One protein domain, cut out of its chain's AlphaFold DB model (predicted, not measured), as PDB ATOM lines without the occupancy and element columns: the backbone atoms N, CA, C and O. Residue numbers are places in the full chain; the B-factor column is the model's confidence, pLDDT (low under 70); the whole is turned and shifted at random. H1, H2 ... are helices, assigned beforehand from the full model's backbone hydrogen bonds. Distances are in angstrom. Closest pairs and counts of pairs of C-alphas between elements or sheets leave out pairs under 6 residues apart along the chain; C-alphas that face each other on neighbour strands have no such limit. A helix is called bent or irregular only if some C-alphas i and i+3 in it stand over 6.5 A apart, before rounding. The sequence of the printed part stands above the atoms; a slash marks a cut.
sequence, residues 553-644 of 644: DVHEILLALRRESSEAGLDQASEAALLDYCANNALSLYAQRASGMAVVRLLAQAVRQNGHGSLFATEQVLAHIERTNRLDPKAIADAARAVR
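This is residues 553 to 644 of the 644 residues of an uncharacterized protein of Polyangium sp. SDU3-1 (UniProt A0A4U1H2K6). This is an up-and-down bundle of four helices in which H2 and H3 run side by side as the middle pair, with H1 packed along one edge of that pair and H4 along the other. H5, the last helix, folds back over the outside of H4 at a steep slant, away from H1. The printed part has 92 residues with five named helices, H1 to H5 in chain order, and no named strand; the class is all helix. The whole is compact, with a radius of gyration of the C-alphas of 12.7 A, and spans 37 by 28 by 16 A.

Find C-alpha 572 at (122.278, 154.872, 101.066); from there H2, the longest helix, runs 26.2 A through residues 572 to 590. Before it, H1 takes residues 554 to 568, 20.6 A long, and begins at C-alpha 554, (140.956, 151.649, 94.558). After H2 come H3, residues 596 to 610, 21.3 A, and H4, residues 613 to 628, 23.7 A. H4 is irregular: C-alphas 614 and 617 are 7.2 A apart. H5, residues 633 to 643, covers 15.8 A and ends at C-alpha 643, (124.629, 133.715, 94.283).

Start at H2 and H3, a helical hairpin: they touch, opposite ways at a shallow tilt of 6 degrees, with the C-alphas of Tyr 590 and Gly 596 closest at 4.8 A. H1 and H2 are another hairpin and touch at a shallow tilt of 20 degrees; their closest C-alphas are those of Ser 565 and Glu 575, 6.3 A. H1 touches H3 with residues 554 to 558 alone, closest at the C-alphas of Val 554 and Val 599, 6.5 A. H3 and H4, also a hairpin, touch at a shallow tilt of 31 degrees, with the C-alphas of Ala 604 and Leu 622 closest at 5.9 A. H4 touches H2 with residues 614 to 618 alone, closest at the C-alphas of Ala 576 and Leu 615, 6.5 A. H5 touches H4 at a steep tilt of 50 degrees, opposite ways; the C-alphas of Val 621 and Ala 639 come closest, 5.0 A. H1 is apart from H4 and H5, and H3 is apart from H5. Look along the backbones of H1, H3 and H5, where every O i to N i+4 pair is within hydrogen-bond range; in H2 it is 14 of 15 and in H4 10 of 12.

The two C-alphas farthest apart are those of Glu 567 and Lys 634, at 37.6 A. The printed part has no cut and ends at Arg 644, the chain's last residue. The four links between the helices are tight. The mean pLDDT of the printed part is 94.7, and no printed residue is under 70.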
ATOM      1  N   ASP A 553     144.163 154.634  92.520       94.19
ATOM      2  CA  ASP A 553     144.144 153.529  93.473       94.19
ATOM      3  C   ASP A 553     142.718 153.273  93.994       94.19
ATOM      4  O   ASP A 553     141.963 154.209  94.263       94.19
ATOM      5  N   VAL A 554     142.330 152.003  94.160       95.38
ATOM      6  CA  VAL A 554     140.956 151.649  94.558       95.38
ATOM      7  C   VAL A 554     140.612 152.185  95.951       95.38
ATOM      8  O   VAL A 554     139.467 152.569  96.183       95.38
ATOM      9  N   HIS A 555     141.572 152.274  96.875       95.44
ATOM     10  CA  HIS A 555     141.321 152.884  98.180       95.44
ATOM     11  C   HIS A 555     140.963 154.369  98.042       95.44
ATOM     12  O   HIS A 555     139.994 154.826  98.650       95.44
ATOM     13  N   GLU A 556     141.695 155.102  97.196       95.75
ATOM     14  CA  GLU A 556     141.407 156.506  96.878       95.75
ATOM     15  C   GLU A 556     140.013 156.656  96.253       95.75
ATOM     16  O   GLU A 556     139.244 157.529  96.661       95.75
ATOM     17  N   ILE A 557     139.661 155.770  95.313       97.06
ATOM     18  CA  ILE A 557     138.346 155.749  94.659       97.06
ATOM     19  C   ILE A 557     137.222 155.567  95.685       97.06
ATOM     20  O   ILE A 557     136.253 156.325  95.670       97.06
ATOM     21  N   LEU A 558     137.351 154.601  96.598       97.38
ATOM     22  CA  LEU A 558     136.330 154.306  97.608       97.38
ATOM     23  C   LEU A 558     136.173 155.440  98.632       97.38
ATOM     24  O   LEU A 558     135.050 155.781  99.008       97.38
ATOM     25  N   LEU A 559     137.281 156.058  99.058       96.00
ATOM     26  CA  LEU A 559     137.241 157.236  99.931       96.00
ATOM     27  C   LEU A 559     136.566 158.428  99.242       96.00
ATOM     28  O   LEU A 559     135.733 159.099  99.856       96.00
ATOM     29  N   ALA A 560     136.904 158.678  97.973       96.75
ATOM     30  CA  ALA A 560     136.291 159.738  97.182       96.75
ATOM     31  C   ALA A 560     134.790 159.494  96.981       96.75
ATOM     32  O   ALA A 560     134.009 160.410  97.218       96.75
ATOM     33  N   LEU A 561     134.383 158.263  96.642       97.25
ATOM     34  CA  LEU A 561     132.978 157.885  96.476       97.25
ATOM     35  C   LEU A 561     132.160 158.195  97.735       97.25
ATOM     36  O   LEU A 561     131.121 158.846  97.641       97.25
ATOM     37  N   ARG A 562     132.632 157.775  98.913       95.69
ATOM     38  CA  ARG A 562     131.921 158.012 100.178       95.69
ATOM     39  C   ARG A 562     131.805 159.504 100.500       95.69
ATOM     40  O   ARG A 562     130.735 159.974 100.880       95.69
ATOM     41  N   ARG A 563     132.902 160.254 100.341       97.25
ATOM     42  CA  ARG A 563     132.919 161.705 100.580       97.25
ATOM     43  C   ARG A 563     131.971 162.434  99.625       97.25
ATOM     44  O   ARG A 563     131.117 163.179 100.087       97.25
ATOM     45  N   GLU A 564     132.091 162.185  98.324       97.38
ATOM     46  CA  GLU A 564     131.296 162.851  97.285       97.38
ATOM     47  C   GLU A 564     129.810 162.472  97.377       97.38
ATOM     48  O   GLU A 564     128.952 163.328  97.176       97.38
ATOM     49  N   SER A 565     129.490 161.230  97.763       96.62
ATOM     50  CA  SER A 565     128.109 160.807  98.042       96.62
ATOM     51  C   SER A 565     127.508 161.583  99.216       96.62
ATOM     52  O   SER A 565     126.387 162.077  99.110       96.62
ATOM     53  N   SER A 566     128.268 161.741 100.306       95.75
ATOM     54  CA  SER A 566     127.856 162.519 101.482       95.75
ATOM     55  C   SER A 566     127.674 164.006 101.153       95.75
ATOM     56  O   SER A 566     126.634 164.581 101.460       95.75
ATOM     57  N   GLU A 567     128.642 164.619 100.462       96.06
ATOM     58  CA  GLU A 567     128.595 166.032 100.050       96.06
ATOM     59  C   GLU A 567     127.443 166.323  99.084       96.06
ATOM     60  O   GLU A 567     126.785 167.358  99.190       96.06
ATOM     61  N   ALA A 568     127.165 165.403  98.158       93.75
ATOM     62  CA  ALA A 568     126.006 165.509  97.287       93.75
ATOM     63  C   ALA A 568     124.697 165.254  98.052       93.75
ATOM     64  O   ALA A 568     123.649 165.714  97.606       93.75
ATOM     65  N   GLY A 569     124.727 164.546  99.186       95.88
ATOM     66  CA  GLY A 569     123.565 164.122  99.970       95.88
ATOM     67  C   GLY A 569     122.816 162.946  99.339       95.88
ATOM     68  O   GLY A 569     121.583 162.964  99.297       95.88
ATOM     69  N   LEU A 570     123.534 161.999  98.732       95.88
ATOM     70  CA  LEU A 570     122.945 160.779  98.179       95.88
ATOM     71  C   LEU A 570     122.352 159.905  99.290       95.88
ATOM     72  O   LEU A 570     122.868 159.868 100.405       95.88
ATOM     73  N   ASP A 571     121.269 159.195  98.976       94.75
ATOM     74  CA  ASP A 571     120.749 158.168  99.873       94.75
ATOM     75  C   ASP A 571     121.644 156.917  99.861       94.75
ATOM     76  O   ASP A 571     122.458 156.688  98.959       94.75
ATOM     77  N   GLN A 572     121.479 156.084 100.889       94.06
ATOM     78  CA  GLN A 572     122.278 154.872 101.066       94.06
ATOM     79  C   GLN A 572     122.106 153.888  99.897       94.06
ATOM     80  O   GLN A 572     123.055 153.196  99.536       94.06
ATOM     81  N   ALA A 573     120.920 153.845  99.279       94.69
ATOM     82  CA  ALA A 573     120.635 152.992  98.128       94.69
ATOM     83  C   ALA A 573     121.434 153.414  96.883       94.69
ATOM     84  O   ALA A 573     121.934 152.558  96.150       94.69
ATOM     85  N   SER A 574     121.590 154.719  96.654       96.25
ATOM     86  CA  SER A 574     122.382 155.261  95.549       96.25
ATOM     87  C   SER A 574     123.875 155.039  95.761       96.25
ATOM     88  O   SER A 574     124.555 154.578  94.845       96.25
ATOM     89  N   GLU A 575     124.381 155.285  96.975       96.94
ATOM     90  CA  GLU A 575     125.773 154.969  97.327       96.94
ATOM     91  C   GLU A 575     126.058 153.469  97.152       96.94
ATOM     92  O   GLU A 575     127.065 153.091  96.553       96.94
ATOM     93  N   ALA A 576     125.138 152.605  97.595       97.19
ATOM     94  CA  ALA A 576     125.244 151.160  97.433       97.19
ATOM     95  C   ALA A 576     125.294 150.736  95.957       97.19
ATOM     96  O   ALA A 576     126.093 149.878  95.585       97.19
ATOM     97  N   ALA A 577     124.479 151.344  95.094       97.12
ATOM     98  CA  ALA A 577     124.484 151.043  93.666       97.12
ATOM     99  C   ALA A 577     125.796 151.486  92.981       97.12
ATOM    100  O   ALA A 577     126.338 150.748  92.157       97.12
ATOM    101  N   LEU A 578     126.345 152.649  93.352       98.06
ATOM    102  CA  LEU A 578     127.649 153.121  92.866       98.06
ATOM    103  C   LEU A 578     128.797 152.224  93.346       98.06
ATOM    104  O   LEU A 578     129.724 151.935  92.586       98.06
ATOM    105  N   LEU A 579     128.723 151.749  94.589       97.81
ATOM    106  CA  LEU A 579     129.693 150.815  95.144       97.81
ATOM    107  C   LEU A 579     129.641 149.450  94.443       97.81
ATOM    108  O   LEU A 579     130.694 148.897  94.130       97.81
ATOM    109  N   ASP A 580     128.446 148.934  94.139       96.94
ATOM    110  CA  ASP A 580     128.285 147.715  93.337       96.94
ATOM    111  C   ASP A 580     128.904 147.878  91.942       96.94
ATOM    112  O   ASP A 580     129.683 147.034  91.496       96.94
ATOM    113  N   TYR A 581     128.625 149.000  91.268       96.69
ATOM    114  CA  TYR A 581     129.246 149.327  89.984       96.69
ATOM    115  C   TYR A 581     130.780 149.348  90.083       96.69
ATOM    116  O   TYR A 581     131.460 148.711  89.274       96.69
ATOM    117  N   CYS A 582     131.333 150.030  91.091       96.81
ATOM    118  CA  CYS A 582     132.775 150.080  91.324       96.81
ATOM    119  C   CYS A 582     133.356 148.678  91.541       96.81
ATOM    120  O   CYS A 582     134.381 148.345  90.949       96.81
ATOM    121  N   ALA A 583     132.708 147.848  92.363       96.50
ATOM    122  CA  ALA A 583     133.180 146.506  92.679       96.50
ATOM    123  C   ALA A 583     133.211 145.607  91.437       96.50
ATOM    124  O   ALA A 583     134.252 145.023  91.137       96.50
ATOM    125  N   ASN A 584     132.116 145.543  90.674       94.06
ATOM    126  CA  ASN A 584     132.020 144.683  89.489       94.06
ATOM    127  C   ASN A 584     133.091 145.018  88.435       94.06
ATOM    128  O   ASN A 584     133.729 144.123  87.869       94.06
ATOM    129  N   ASN A 585     133.343 146.310  88.214       94.88
ATOM    130  CA  ASN A 585     134.339 146.759  87.245       94.88
ATOM    131  C   ASN A 585     135.777 146.616  87.773       94.88
ATOM    132  O   ASN A 585     136.647 146.112  87.060       94.88
ATOM    133  N   ALA A 586     136.039 146.969  89.036       95.25
ATOM    134  CA  ALA A 586     137.367 146.828  89.635       95.25
ATOM    135  C   ALA A 586     137.814 145.360  89.730       95.25
ATOM    136  O   ALA A 586     138.972 145.058  89.438       95.25
ATOM    137  N   LEU A 587     136.915 144.428  90.070       95.19
ATOM    138  CA  LEU A 587     137.238 142.996  90.092       95.19
ATOM    139  C   LEU A 587     137.735 142.511  88.729       95.19
ATOM    140  O   LEU A 587     138.757 141.832  88.656       95.19
ATOM    141  N   SER A 588     137.055 142.915  87.656       92.12
ATOM    142  CA  SER A 588     137.430 142.551  86.288       92.12
ATOM    143  C   SER A 588     138.777 143.167  85.886       92.12
ATOM    144  O   SER A 588     139.647 142.465  85.373       92.12
ATOM    145  N   LEU A 589     138.997 144.452  86.194       91.44
ATOM    146  CA  LEU A 589     140.242 145.174  85.886       91.44
ATOM    147  C   LEU A 589     141.474 144.616  86.617       91.44
ATOM    148  O   LEU A 589     142.592 144.665  86.094       91.44
ATOM    149  N   TYR A 590     141.285 144.092  87.829       94.31
ATOM    150  CA  TYR A 590     142.366 143.584  88.674       94.31
ATOM    151  C   TYR A 590     142.494 142.057  88.663       94.31
ATOM    152  O   TYR A 590     143.406 141.533  89.304       94.31
ATOM    153  N   ALA A 591     141.669 141.344  87.888       93.12
ATOM    154  CA  ALA A 591     141.657 139.879  87.840       93.12
ATOM    155  C   ALA A 591     142.963 139.230  87.369       93.12
ATOM    156  O   ALA A 591     143.171 138.040  87.561       93.12
ATOM    157  N   GLN A 592     143.853 139.994  86.745       90.44
ATOM    158  CA  GLN A 592     145.154 139.503  86.285       90.44
ATOM    159  C   GLN A 592     146.326 140.207  86.982       90.44
ATOM    160  O   GLN A 592     147.482 140.001  86.620       90.44
ATOM    161  N   ARG A 593     146.054 141.064  87.976       91.81
ATOM    162  CA  ARG A 593     147.069 141.884  88.649       91.81
ATOM    163  C   ARG A 593     147.461 141.260  89.985       91.81
ATOM    164  O   ARG A 593     146.604 140.826  90.749       91.81
ATOM    165  N   ALA A 594     148.751 141.313  90.327       91.62
ATOM    166  CA  ALA A 594     149.260 140.805  91.607       91.62
ATOM    167  C   ALA A 594     148.608 141.479  92.834       91.62
ATOM    168  O   ALA A 594     148.470 140.864  93.888       91.62
ATOM    169  N   SER A 595     148.156 142.729  92.690       93.62
ATOM    170  CA  SER A 595     147.444 143.485  93.727       93.62
ATOM    171  C   SER A 595     145.949 143.151  93.845       93.62
ATOM    172  O   SER A 595     145.277 143.698  94.718       93.62
ATOM    173  N   GLY A 596     145.407 142.255  93.012       94.81
ATOM    174  CA  GLY A 596     143.966 142.020  92.920       94.81
ATOM    175  C   GLY A 596     143.305 141.587  94.229       94.81
ATOM    176  O   GLY A 596     142.259 142.115  94.591       94.81
ATOM    177  N   MET A 597     143.944 140.718  95.019       97.19
ATOM    178  CA  MET A 597     143.385 140.308  96.316       97.19
ATOM    179  C   MET A 597     143.375 141.434  97.361       97.19
ATOM    180  O   MET A 597     142.514 141.435  98.240       97.19
ATOM    181  N   ALA A 598     144.288 142.409  97.277       96.62
ATOM    182  CA  ALA A 598     144.233 143.592  98.138       96.62
ATOM    183  C   ALA A 598     143.014 144.463  97.787       96.62
ATOM    184  O   ALA A 598     142.300 144.913  98.683       96.62
ATOM    185  N   VAL A 599     142.723 144.608  96.490       96.88
ATOM    186  CA  VAL A 599     141.522 145.291  95.985       96.88
ATOM    187  C   VAL A 599     140.241 144.596  96.450       96.88
ATOM    188  O   VAL A 599     139.341 145.267  96.947       96.88
ATOM    189  N   VAL A 600     140.173 143.260  96.378       97.62
ATOM    190  CA  VAL A 600     139.019 142.482  96.869       97.62
ATOM    191  C   VAL A 600     138.721 142.804  98.337       97.62
ATOM    192  O   VAL A 600     137.573 143.088  98.672       97.62
ATOM    193  N   ARG A 601     139.743 142.823  99.203       97.81
ATOM    194  CA  ARG A 601     139.571 143.109 100.640       97.81
ATOM    195  C   ARG A 601     139.067 144.527 100.902       97.81
ATOM    196  O   ARG A 601     138.205 144.718 101.759       97.81
ATOM    197  N   LEU A 602     139.581 145.513 100.160       97.69
ATOM    198  CA  LEU A 602     139.124 146.906 100.242       97.69
ATOM    199  C   LEU A 602     137.649 147.034  99.839       97.69
ATOM    200  O   LEU A 602     136.867 147.656 100.558       97.69
ATOM    201  N   LEU A 603     137.258 146.397  98.732       97.56
ATOM    202  CA  LEU A 603     135.869 146.363  98.271       97.56
ATOM    203  C   LEU A 603     134.961 145.659  99.289       97.56
ATOM    204  O   LEU A 603     133.904 146.185  99.624       97.56
ATOM    205  N   ALA A 604     135.387 144.518  99.836       97.31
ATOM    206  CA  ALA A 604     134.619 143.766 100.827       97.31
ATOM    207  C   ALA A 604     134.402 144.573 102.114       97.31
ATOM    208  O   ALA A 604     133.310 144.573 102.682       97.31
ATOM    209  N   GLN A 605     135.426 145.306 102.562       97.38
ATOM    210  CA  GLN A 605     135.301 146.223 103.691       97.38
ATOM    211  C   GLN A 605     134.310 147.356 103.394       97.38
ATOM    212  O   GLN A 605     133.444 147.613 104.229       97.38
ATOM    213  N   ALA A 606     134.413 148.008 102.234       96.56
ATOM    214  CA  ALA A 606     133.506 149.089 101.852       96.56
ATOM    215  C   ALA A 606     132.048 148.607 101.750       96.56
ATOM    216  O   ALA A 606     131.148 149.265 102.270       96.56
ATOM    217  N   VAL A 607     131.820 147.428 101.161       96.31
ATOM    218  CA  VAL A 607     130.489 146.811 101.036       96.31
ATOM    219  C   VAL A 607     129.867 146.548 102.409       96.31
ATOM    220  O   VAL A 607     128.739 146.975 102.662       96.31
ATOM    221  N   ARG A 608     130.622 145.940 103.333       95.81
ATOM    222  CA  ARG A 608     130.159 145.696 104.709       95.81
ATOM    223  C   ARG A 608     129.871 146.985 105.480       95.81
ATOM    224  O   ARG A 608     128.928 147.026 106.260       95.81
ATOM    225  N   GLN A 609     130.682 148.026 105.282       94.25
ATOM    226  CA  GLN A 609     130.491 149.321 105.943       94.25
ATOM    227  C   GLN A 609     129.249 150.064 105.446       94.25
ATOM    228  O   GLN A 609     128.632 150.779 106.231       94.25
ATOM    229  N   ASN A 610     128.888 149.910 104.169       94.56
ATOM    230  CA  ASN A 610     127.667 150.496 103.632       94.56
ATOM    231  C   ASN A 610     126.421 149.775 104.175       94.56
ATOM    232  O   ASN A 610     125.486 150.441 104.603       94.56
ATOM    233  N   GLY A 611     126.412 148.436 104.206       90.19
ATOM    234  CA  GLY A 611     125.378 147.637 104.885       90.19
ATOM    235  C   GLY A 611     123.989 147.627 104.230       90.19
ATOM    236  O   GLY A 611     123.048 147.085 104.808       90.19
ATOM    237  N   HIS A 612     123.826 148.211 103.039       95.56
ATOM    238  CA  HIS A 612     122.558 148.197 102.311       95.56
ATOM    239  C   HIS A 612     122.275 146.820 101.688       95.56
ATOM    240  O   HIS A 612     123.138 146.226 101.041       95.56
ATOM    241  N   GLY A 613     121.037 146.327 101.806       92.81
ATOM    242  CA  GLY A 613     120.668 144.969 101.378       92.81
ATOM    243  C   GLY A 613     120.881 144.671  99.886       92.81
ATOM    244  O   GLY A 613     121.096 143.519  99.518       92.81
ATOM    245  N   SER A 614     120.898 145.691  99.018       93.25
ATOM    246  CA  SER A 614     121.182 145.511  97.582       93.25
ATOM    247  C   SER A 614     122.608 145.030  97.289       93.25
ATOM    248  O   SER A 614     122.857 144.531  96.196       93.25
ATOM    249  N   LEU A 615     123.534 145.175  98.242       95.31
ATOM    250  CA  LEU A 615     124.921 144.726  98.115       95.31
ATOM    251  C   LEU A 615     125.129 143.265  98.518       95.31
ATOM    252  O   LEU A 615     126.241 142.765  98.378       95.31
ATOM    253  N   PHE A 616     124.092 142.563  98.987       94.81
ATOM    254  CA  PHE A 616     124.222 141.182  99.460       94.81
ATOM    255  C   PHE A 616     124.876 140.268  98.417       94.81
ATOM    256  O   PHE A 616     125.794 139.515  98.732       94.81
ATOM    257  N   ALA A 617     124.459 140.369  97.152       93.62
ATOM    258  CA  ALA A 617     125.039 139.564  96.081       93.62
ATOM    259  C   ALA A 617     126.538 139.860  95.879       93.62
ATOM    260  O   ALA A 617     127.353 138.942  95.777       93.62
ATOM    261  N   THR A 618     126.909 141.139  95.876       95.75
ATOM    262  CA  THR A 618     128.291 141.619  95.751       95.75
ATOM    263  C   THR A 618     129.143 141.161  96.934       95.75
ATOM    264  O   THR A 618     130.266 140.698  96.748       95.75
ATOM    265  N   GLU A 619     128.596 141.216  98.151       96.69
ATOM    266  CA  GLU A 619     129.242 140.720  99.366       96.69
ATOM    267  C   GLU A 619     129.532 139.217  99.279       96.69
ATOM    268  O   GLU A 619     130.651 138.794  99.569       96.69
ATOM    269  N   GLN A 620     128.567 138.414  98.820       96.19
ATOM    270  CA  GLN A 620     128.754 136.971  98.640       96.19
ATOM    271  C   GLN A 620     129.827 136.654  97.591       96.19
ATOM    272  O   GLN A 620     130.654 135.763  97.808       96.19
ATOM    273  N   VAL A 621     129.858 137.404  96.482       96.31
ATOM    274  CA  VAL A 621     130.898 137.264  95.452       96.31
ATOM    275  C   VAL A 621     132.280 137.564  96.034       96.31
ATOM    276  O   VAL A 621     133.196 136.748  95.902       96.31
ATOM    277  N   LEU A 622     132.428 138.693  96.729       97.38
ATOM    278  CA  LEU A 622     133.688 139.090  97.358       97.38
ATOM    279  C   LEU A 622     134.130 138.070  98.417       97.38
ATOM    280  O   LEU A 622     135.282 137.640  98.405       97.38
ATOM    281  N   ALA A 623     133.215 137.597  99.265       96.25
ATOM    282  CA  ALA A 623     133.502 136.589 100.285       96.25
ATOM    283  C   ALA A 623     133.921 135.235  99.683       96.25
ATOM    284  O   ALA A 623     134.774 134.542 100.243       96.25
ATOM    285  N   HIS A 624     133.344 134.836  98.545       95.12
ATOM    286  CA  HIS A 624     133.766 133.633  97.823       95.12
ATOM    287  C   HIS A 624     135.201 133.770  97.294       95.12
ATOM    288  O   HIS A 624     136.018 132.861  97.468       95.12
ATOM    289  N   ILE A 625     135.522 134.912  96.684       96.38
ATOM    290  CA  ILE A 625     136.860 135.215  96.159       96.38
ATOM    291  C   ILE A 625     137.889 135.265  97.299       96.38
ATOM    292  O   ILE A 625     138.958 134.667  97.186       96.38
ATOM    293  N   GLU A 626     137.563 135.900  98.432       96.12
ATOM    294  CA  GLU A 626     138.418 135.924  99.629       96.12
ATOM    295  C   GLU A 626     138.681 134.513 100.171       96.12
ATOM    296  O   GLU A 626     139.827 134.165 100.455       96.12
ATOM    297  N   ARG A 627     137.639 133.678 100.267       96.12
ATOM    298  CA  ARG A 627     137.734 132.307 100.794       96.12
ATOM    299  C   ARG A 627     138.567 131.390  99.906       96.12
ATOM    300  O   ARG A 627     139.318 130.561 100.411       96.12
ATOM    301  N   THR A 628     138.405 131.509  98.592       95.06
ATOM    302  CA  THR A 628     139.173 130.719  97.619       95.06
ATOM    303  C   THR A 628     140.566 131.293  97.372       95.06
ATOM    304  O   THR A 628     141.410 130.596  96.814       95.06
ATOM    305  N   ASN A 629     140.813 132.538  97.799       95.81
ATOM    306  CA  ASN A 629     142.023 133.314  97.538       95.81
ATOM    307  C   ASN A 629     142.397 133.331  96.044       95.81
ATOM    308  O   ASN A 629     143.565 133.200  95.673       95.81
ATOM    309  N   ARG A 630     141.379 133.438  95.183       95.12
ATOM    310  CA  ARG A 630     141.512 133.397  93.725       95.12
ATOM    311  C   ARG A 630     140.665 134.483  93.085       95.12
ATOM    312  O   ARG A 630     139.442 134.403  93.102       95.12
ATOM    313  N   LEU A 631     141.330 135.451  92.464       95.56
ATOM    314  CA  LEU A 631     140.695 136.438  91.603       95.56
ATOM    315  C   LEU A 631     141.127 136.156  90.163       95.56
ATOM    316  O   LEU A 631     142.220 136.527  89.764       95.56
ATOM    317  N   ASP A 632     140.274 135.463  89.416       93.12
ATOM    318  CA  ASP A 632     140.405 135.235  87.978       93.12
ATOM    319  C   ASP A 632     138.995 135.278  87.340       93.12
ATOM    320  O   ASP A 632     137.998 135.186  88.069       93.12
ATOM    321  N   PRO A 633     138.852 135.438  86.007       92.25
ATOM    322  CA  PRO A 633     137.533 135.539  85.373       92.25
ATOM    323  C   PRO A 633     136.610 134.349  85.664       92.25
ATOM    324  O   PRO A 633     135.393 134.512  85.760       92.25
ATOM    325  N   LYS A 634     137.179 133.148  85.841       92.69
ATOM    326  CA  LYS A 634     136.411 131.948  86.167       92.69
ATOM    327  C   LYS A 634     135.900 132.004  87.605       92.69
ATOM    328  O   LYS A 634     134.724 131.739  87.811       92.69
ATOM    329  N   ALA A 635     136.732 132.404  88.565       91.69
ATOM    330  CA  ALA A 635     136.352 132.560  89.966       91.69
ATOM    331  C   ALA A 635     135.258 133.625  90.153       91.69
ATOM    332  O   ALA A 635     134.309 133.393  90.897       91.69
ATOM    333  N   ILE A 636     135.336 134.749  89.429       91.62
ATOM    334  CA  ILE A 636     134.278 135.775  89.423       91.62
ATOM    335  C   ILE A 636     132.966 135.182  88.884       91.62
ATOM    336  O   ILE A 636     131.911 135.352  89.493       91.62
ATOM    337  N   ALA A 637     133.025 134.445  87.771       92.12
ATOM    338  CA  ALA A 637     131.849 133.819  87.172       92.12
ATOM    339  C   ALA A 637     131.249 132.696  88.042       92.12
ATOM    340  O   ALA A 637     130.027 132.591  88.141       92.12
ATOM    341  N   ASP A 638     132.084 131.866  88.672       91.31
ATOM    342  CA  ASP A 638     131.669 130.812  89.608       91.31
ATOM    343  C   ASP A 638     130.993 131.424  90.843       91.31
ATOM    344  O   ASP A 638     129.907 130.992  91.229       91.31
ATOM    345  N   ALA A 639     131.583 132.481  91.407       91.62
ATOM    346  CA  ALA A 639     131.017 133.216  92.530       91.62
ATOM    347  C   ALA A 639     129.663 133.849  92.173       91.62
ATOM    348  O   ALA A 639     128.699 133.693  92.916       91.62
ATOM    349  N   ALA A 640     129.557 134.503  91.012       90.88
ATOM    350  CA  ALA A 640     128.307 135.106  90.553       90.88
ATOM    351  C   ALA A 640     127.207 134.062  90.294       90.88
ATOM    352  O   ALA A 640     126.037 134.332  90.558       90.88
ATOM    353  N   ARG A 641     127.566 132.864  89.804       91.50
ATOM    354  CA  ARG A 641     126.624 131.745  89.625       91.50
ATOM    355  C   ARG A 641     126.131 131.167  90.943       91.50
ATOM    356  O   ARG A 641     124.976 130.791  91.008       91.50
ATOM    357  N   ALA A 642     126.978 131.091  91.966       86.44
ATOM    358  CA  ALA A 642     126.598 130.543  93.269       86.44
ATOM    359  C   ALA A 642     125.616 131.436  94.053       86.44
ATOM    360  O   ALA A 642     125.033 130.988  95.037       86.44
ATOM    361  N   VAL A 643     125.484 132.702  93.648       84.50
ATOM    362  CA  VAL A 643     124.629 133.715  94.283       84.50
ATOM    363  C   VAL A 643     123.266 133.851  93.591       84.50
ATOM    364  O   VAL A 643     122.331 134.364  94.203       84.50
ATOM    365  N   ARG A 644     123.161 133.415  92.328       77.38
ATOM    366  CA  ARG A 644     121.899 133.318  91.580       77.38
ATOM    367  C   ARG A 644     121.196 132.013  91.918       77.38
ATOM    368  O   ARG A 644     119.951 132.055  92.004       77.38
TER     369      ARG A 644